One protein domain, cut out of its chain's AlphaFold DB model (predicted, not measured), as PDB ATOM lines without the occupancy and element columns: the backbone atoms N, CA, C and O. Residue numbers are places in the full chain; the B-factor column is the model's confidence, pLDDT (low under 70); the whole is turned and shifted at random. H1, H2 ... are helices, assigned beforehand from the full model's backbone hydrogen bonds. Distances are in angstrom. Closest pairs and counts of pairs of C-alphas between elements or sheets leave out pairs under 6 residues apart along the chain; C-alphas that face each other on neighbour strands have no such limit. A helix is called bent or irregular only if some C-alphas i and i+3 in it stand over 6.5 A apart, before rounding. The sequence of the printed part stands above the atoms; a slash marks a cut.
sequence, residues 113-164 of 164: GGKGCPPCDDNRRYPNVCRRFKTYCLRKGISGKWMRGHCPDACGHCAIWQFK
ATOM      1  N   GLY A 113     209.249 142.925 279.908       77.25
ATOM      2  CA  GLY A 113     208.577 142.516 278.666       77.25
ATOM      3  C   GLY A 113     207.046 142.597 278.720       77.25
ATOM      4  O   GLY A 113     206.368 141.871 278.002       77.25
ATOM      5  N   GLY A 114     206.482 143.430 279.602       77.38
ATOM      6  CA  GLY A 114     205.031 143.573 279.736       77.38
ATOM      7  C   GLY A 114     204.356 142.375 280.409       77.38
ATOM      8  O   GLY A 114     203.183 142.094 280.157       77.38
ATOM      9  N   LYS A 115     205.067 141.637 281.275       86.19
ATOM     10  CA  LYS A 115     204.471 140.521 282.024       86.19
ATOM     11  C   LYS A 115     203.263 141.013 282.828       86.19
ATOM     12  O   LYS A 115     203.358 141.993 283.559       86.19
ATOM     13  N   GLY A 116     202.136 140.314 282.709       86.75
ATOM     14  CA  GLY A 116     200.880 140.700 283.362       86.75
ATOM     15  C   GLY A 116     200.078 141.780 282.628       86.75
ATOM     16  O   GLY A 116     199.012 142.152 283.110       86.75
ATOM     17  N   CYS A 117     200.546 142.262 281.473       88.25
ATOM     18  CA  CYS A 117     199.769 143.172 280.639       88.25
ATOM     19  C   CYS A 117     198.638 142.447 279.893       88.25
ATOM     20  O   CYS A 117     198.782 141.273 279.536       88.25
ATOM     21  N   PRO A 118     197.520 143.143 279.618       87.12
ATOM     22  CA  PRO A 118     196.453 142.602 278.787       87.12
ATOM     23  C   PRO A 118     196.941 142.342 277.351       87.12
ATOM     24  O   PRO A 118     197.888 143.000 276.900       87.12
ATOM     25  N   PRO A 119     196.288 141.423 276.613       85.50
ATOM     26  CA  PRO A 119     196.618 141.171 275.214       85.50
ATOM     27  C   PRO A 119     196.511 142.466 274.409       85.50
ATOM     28  O   PRO A 119     195.552 143.221 274.559       85.50
ATOM     29  N   CYS A 120     197.527 142.732 273.592       87.12
ATOM     30  CA  CYS A 120     197.536 143.873 272.689       87.12
ATOM     31  C   CYS A 120     197.164 143.395 271.289       87.12
ATOM     32  O   CYS A 120     198.035 143.078 270.482       87.12
ATOM     33  N   ASP A 121     195.865 143.287 271.031       91.19
ATOM     34  CA  ASP A 121     195.319 142.976 269.717       91.19
ATOM     35  C   ASP A 121     194.083 143.828 269.415       91.19
ATOM     36  O   ASP A 121     193.384 144.327 270.301       91.19
ATOM     37  N   ASP A 122     193.828 144.039 268.126       93.25
ATOM     38  CA  ASP A 122     192.604 144.693 267.688       93.25
ATOM     39  C   ASP A 122     191.382 143.842 268.042       93.25
ATOM     40  O   ASP A 122     191.336 142.625 267.838       93.25
ATOM     41  N   ASN A 123     190.327 144.504 268.507       93.62
ATOM     42  CA  ASN A 123     189.081 143.848 268.847       93.62
ATOM     43  C   ASN A 123     188.443 143.245 267.588       93.62
ATOM     44  O   ASN A 123     187.917 143.947 266.717       93.62
ATOM     45  N   ARG A 124     188.413 141.911 267.549       94.38
ATOM     46  CA  ARG A 124     187.883 141.107 266.438       94.38
ATOM     47  C   ARG A 124     186.405 141.354 266.134       94.38
ATOM     48  O   ARG A 124     185.942 140.971 265.066       94.38
ATOM     49  N   ARG A 125     185.658 142.011 267.029       96.25
ATOM     50  CA  ARG A 125     184.272 142.443 266.782       96.25
ATOM     51  C   ARG A 125     184.185 143.601 265.783       96.25
ATOM     52  O   ARG A 125     183.139 143.788 265.166       96.25
ATOM     53  N   TYR A 126     185.261 144.371 265.604       95.06
ATOM     54  CA  TYR A 126     185.266 145.595 264.798       95.06
ATOM     55  C   TYR A 126     186.382 145.648 263.732       95.06
ATOM     56  O   TYR A 126     187.014 146.694 263.563       95.06
ATOM     57  N   PRO A 127     186.599 144.588 262.930       95.06
ATOM     58  CA  PRO A 127     187.757 144.491 262.033       95.06
ATOM     59  C   PRO A 127     187.760 145.591 260.963       95.06
ATOM     60  O   PRO A 127     188.786 146.196 260.653       95.06
ATOM     61  N   ASN A 128     186.581 145.922 260.429       97.06
ATOM     62  CA  ASN A 128     186.431 146.992 259.443       97.06
ATOM     63  C   ASN A 128     186.665 148.380 260.041       97.06
ATOM     64  O   ASN A 128     187.159 149.269 259.347       97.06
ATOM     65  N   VAL A 129     186.323 148.562 261.317       97.00
ATOM     66  CA  VAL A 129     186.484 149.844 261.999       97.00
ATOM     67  C   VAL A 129     187.966 150.093 262.267       97.00
ATOM     68  O   VAL A 129     188.476 151.135 261.856       97.00
ATOM     69  N   CYS A 130     188.671 149.110 262.839       96.38
ATOM     70  CA  CYS A 130     190.108 149.198 263.103       96.38
ATOM     71  C   CYS A 130     190.909 149.442 261.816       96.38
ATOM     72  O   CYS A 130     191.749 150.339 261.752       96.38
ATOM     73  N   ARG A 131     190.575 148.730 260.729       95.88
ATOM     74  CA  ARG A 131     191.245 148.900 259.432       95.88
ATOM     75  C   ARG A 131     191.001 150.270 258.795       95.88
ATOM     76  O   ARG A 131     191.933 150.849 258.244       95.88
ATOM     77  N   ARG A 132     189.762 150.776 258.819       96.94
ATOM     78  CA  ARG A 132     189.369 151.981 258.064       96.94
ATOM     79  C   ARG A 132     189.660 153.281 258.806       96.94
ATOM     80  O   ARG A 132     189.962 154.287 258.171       96.94
ATOM     81  N   PHE A 133     189.577 153.279 260.134       96.38
ATOM     82  CA  PHE A 133     189.654 154.494 260.946       96.38
ATOM     83  C   PHE A 133     190.985 154.651 261.691       96.38
ATOM     84  O   PHE A 133     191.034 155.334 262.710       96.38
ATOM     85  N   LYS A 134     192.092 154.116 261.159       95.12
ATOM     86  CA  LYS A 134     193.443 154.275 261.741       95.12
ATOM     87  C   LYS A 134     193.816 155.733 262.032       95.12
ATOM     88  O   LYS A 134     194.400 156.052 263.060       95.12
ATOM     89  N   THR A 135     193.406 156.672 261.181       94.38
ATOM     90  CA  THR A 135     193.672 158.108 261.395       94.38
ATOM     91  C   THR A 135     192.993 158.670 262.651       94.38
ATOM     92  O   THR A 135     193.412 159.698 263.187       94.38
ATOM     93  N   TYR A 136     191.966 157.994 263.178       95.44
ATOM     94  CA  TYR A 136     191.255 158.427 264.379       95.44
ATOM     95  C   TYR A 136     192.083 158.205 265.643       95.44
ATOM     96  O   TYR A 136     191.825 158.879 266.641       95.44
ATOM     97  N   CYS A 137     193.123 157.369 265.596       93.69
ATOM     98  CA  CYS A 137     194.067 157.176 266.697       93.69
ATOM     99  C   CYS A 137     194.708 158.498 267.157       93.69
ATOM    100  O   CYS A 137     194.958 158.671 268.348       93.69
ATOM    101  N   LEU A 138     194.881 159.476 266.257       90.94
ATOM    102  CA  LEU A 138     195.442 160.800 266.570       90.94
ATOM    103  C   LEU A 138     194.390 161.820 267.038       90.94
ATOM    104  O   LEU A 138     194.729 162.891 267.550       90.94
ATOM    105  N   ARG A 139     193.094 161.518 266.882       90.81
ATOM    106  CA  ARG A 139     192.022 162.444 267.264       90.81
ATOM    107  C   ARG A 139     191.894 162.517 268.786       90.81
ATOM    108  O   ARG A 139     191.970 161.522 269.515       90.81
ATOM    109  N   LYS A 140     191.646 163.732 269.273       88.69
ATOM    110  CA  LYS A 140     191.230 163.978 270.659       88.69
ATOM    111  C   LYS A 140     189.735 163.672 270.807       88.69
ATOM    112  O   LYS A 140     188.985 163.742 269.838       88.69
ATOM    113  N   GLY A 141     189.300 163.374 272.030       88.38
ATOM    114  CA  GLY A 141     187.895 163.096 272.339       88.38
ATOM    115  C   GLY A 141     187.512 161.618 272.231       88.38
ATOM    116  O   GLY A 141     188.376 160.739 272.222       88.38
ATOM    117  N   ILE A 142     186.202 161.363 272.193       91.62
ATOM    118  CA  ILE A 142     185.615 160.023 272.358       91.62
ATOM    119  C   ILE A 142     186.036 159.085 271.227       91.62
ATOM    120  O   ILE A 142     186.515 157.998 271.515       91.62
ATOM    121  N   SER A 143     185.944 159.502 269.962       93.62
ATOM    122  CA  SER A 143     186.243 158.618 268.825       93.62
ATOM    123  C   SER A 143     187.696 158.145 268.805       93.62
ATOM    124  O   SER A 143     187.959 156.974 268.556       93.62
ATOM    125  N   GLY A 144     188.646 159.031 269.116       93.31
ATOM    126  CA  GLY A 144     190.050 158.636 269.207       93.31
ATOM    127  C   GLY A 144     190.348 157.795 270.445       93.31
ATOM    128  O   GLY A 144     191.108 156.836 270.358       93.31
ATOM    129  N   LYS A 145     189.715 158.095 271.592       91.44
ATOM    130  CA  LYS A 145     189.812 157.239 272.787       91.44
ATOM    131  C   LYS A 145     189.256 155.838 272.505       91.44
ATOM    132  O   LYS A 145     189.888 154.861 272.878       91.44
ATOM    133  N   TRP A 146     188.115 155.753 271.824       94.69
ATOM    134  CA  TRP A 146     187.500 154.491 271.432       94.69
ATOM    135  C   TRP A 146     188.431 153.688 270.522       94.69
ATOM    136  O   TRP A 146     188.654 152.514 270.798       94.69
ATOM    137  N   MET A 147     189.036 154.338 269.515       94.38
ATOM    138  CA  MET A 147     189.959 153.679 268.586       94.38
ATOM    139  C   MET A 147     191.174 153.101 269.308       94.38
ATOM    140  O   MET A 147     191.476 151.934 269.135       94.38
ATOM    141  N   ARG A 148     191.823 153.875 270.186       91.44
ATOM    142  CA  ARG A 148     192.998 153.395 270.934       91.44
ATOM    143  C   ARG A 148     192.672 152.274 271.925       91.44
ATOM    144  O   ARG A 148     193.539 151.463 272.210       91.44
ATOM    145  N   GLY A 149     191.445 152.235 272.448       89.56
ATOM    146  CA  GLY A 149     191.012 151.197 273.388       89.56
ATOM    147  C   GLY A 149     190.520 149.905 272.733       89.56
ATOM    148  O   GLY A 149     190.599 148.855 273.354       89.56
ATOM    149  N   HIS A 150     189.995 149.968 271.504       93.50
ATOM    150  CA  HIS A 150     189.461 148.792 270.797       93.50
ATOM    151  C   HIS A 150     190.353 148.313 269.659       93.50
ATOM    152  O   HIS A 150     190.221 147.170 269.245       93.50
ATOM    153  N   CYS A 151     191.211 149.174 269.127       95.19
ATOM    154  CA  CYS A 151     192.075 148.886 267.991       95.19
ATOM    155  C   CYS A 151     193.527 149.306 268.300       95.19
ATOM    156  O   CYS A 151     194.074 150.184 267.620       95.19
ATOM    157  N   PRO A 152     194.136 148.788 269.385       92.25
ATOM    158  CA  PRO A 152     195.465 149.212 269.807       92.25
ATOM    159  C   PRO A 152     196.561 148.845 268.804       92.25
ATOM    160  O   PRO A 152     197.500 149.625 268.648       92.25
ATOM    161  N   ASP A 153     196.430 147.730 268.085       92.06
ATOM    162  CA  ASP A 153     197.414 147.298 267.091       92.06
ATOM    163  C   ASP A 153     197.327 148.161 265.828       92.06
ATOM    164  O   ASP A 153     198.320 148.750 265.396       92.06
ATOM    165  N   ALA A 154     196.117 148.397 265.312       92.94
ATOM    166  CA  ALA A 154     195.904 149.334 264.209       92.94
ATOM    167  C   ALA A 154     196.335 150.773 264.543       92.94
ATOM    168  O   ALA A 154     196.689 151.526 263.630       92.94
ATOM    169  N   CYS A 155     196.310 151.156 265.825       92.69
ATOM    170  CA  CYS A 155     196.847 152.425 266.315       92.69
ATOM    171  C   CYS A 155     198.362 152.417 266.584       92.69
ATOM    172  O   CYS A 155     198.907 153.471 266.914       92.69
ATOM    173  N   GLY A 156     199.040 151.275 266.450       88.50
ATOM    174  CA  GLY A 156     200.480 151.136 266.668       88.50
ATOM    175  C   GLY A 156     200.907 151.151 268.140       88.50
ATOM    176  O   GLY A 156     202.068 151.418 268.435       88.50
ATOM    177  N   HIS A 157     199.997 150.882 269.081       85.50
ATOM    178  CA  HIS A 157     200.299 150.869 270.518       85.50
ATOM    179  C   HIS A 157     200.979 149.574 270.992       85.50
ATOM    180  O   HIS A 157     201.577 149.558 272.067       85.50
ATOM    181  N   CYS A 158     200.949 148.509 270.188       82.31
ATOM    182  CA  CYS A 158     201.463 147.191 270.568       82.31
ATOM    183  C   CYS A 158     202.981 147.007 270.397       82.31
ATOM    184  O   CYS A 158     203.540 146.036 270.903       82.31
ATOM    185  N   ALA A 159     203.675 147.946 269.748       67.06
ATOM    186  CA  ALA A 159     205.104 147.822 269.436       67.06
ATOM    187  C   ALA A 159     206.051 148.025 270.641       67.06
ATOM    188  O   ALA A 159     207.241 147.748 270.534       67.06
ATOM    189  N   ILE A 160     205.549 148.497 271.788       61.25
ATOM    190  CA  ILE A 160     206.384 148.920 272.931       61.25
ATOM    191  C   ILE A 160     206.998 147.723 273.696       61.25
ATOM    192  O   ILE A 160     207.985 147.897 274.402       61.25
ATOM    193  N   TRP A 161     206.480 146.501 273.516       57.75
ATOM    194  CA  TRP A 161     206.827 145.334 274.354       57.75
ATOM    195  C   TRP A 161     207.432 144.150 273.588       57.75
ATOM    196  O   TRP A 161     207.607 143.079 274.157       57.75
ATOM    197  N   GLN A 162     207.738 144.327 272.298       48.12
ATOM    198  CA  GLN A 162     208.238 143.258 271.419       48.12
ATOM    199  C   GLN A 162     209.769 143.100 271.435       48.12
ATOM    200  O   GLN A 162     210.298 142.222 270.758       48.12
ATOM    201  N   PHE A 163     210.492 143.920 272.200       43.16
ATOM    202  CA  PHE A 163     211.943 143.791 272.338       43.16
ATOM    203  C   PHE A 163     212.257 142.893 273.535       43.16
ATOM    204  O   PHE A 163     212.120 143.297 274.691       43.16
ATOM    205  N   LYS A 164     212.595 141.646 273.210       37.31
ATOM    206  CA  LYS A 164     213.141 140.633 274.107       37.31
ATOM    207  C   LYS A 164     214.661 140.655 274.024       37.31
ATOM    208  O   LYS A 164     215.160 140.843 272.893       37.31
TER     209      LYS A 164
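What this domain is: This is residues 113 to 164 of the 164 residues of the protein "ShKT domain-containing protein" of Paramuricea clavata (UniProt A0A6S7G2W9). Start at H3, which packs with H2, with H1 near it, in a small head at one end; from the other end unnamed residues 113 to 126 lead in and H4 leads back out. The 52 printed residues, 25 of them in four named helices, H1 to H4, class all helix, are only just compact, close to loose: radius of gyration of the C-alphas 11.4 A, spans 31 by 22 by 15 A.

How they stand to each other: H3, residues 142 to 150, touches H2, residues 134 to 138; their closest C-alphas, Gly 144 and Cys 137, are 5.0 A apart. H1, residues 127 to 132, is close to H3 but not clearly touching, closest C-alphas Cys 130 and Met 147, 7.1 A. H4, residues 157 to 161, is apart from H1 and H2. Every O i to N i+4 pair is within hydrogen-bond range in H1 and H3; H2 has 0 of 1 but 2 of 2 O i to N i+3, H4 0 of 1 and 0 of 2.

Where its parts are: Find C-alpha 142 at (185.615, 160.023, 272.358); H3 runs 12.0 A. H1 spans 8.6 A, H2 8.4 A. H4, only just irregular with C-alphas 157 and 160 6.8 A apart, runs 9.4 A to C-alpha 161 at (206.827, 145.334, 274.354).

The domain as a whole: The farthest C-alphas, Gly 141 and Lys 164, are 33.8 A apart. The printed part has no cut and no long link; pLDDT is under 70 at residues 159 to 164.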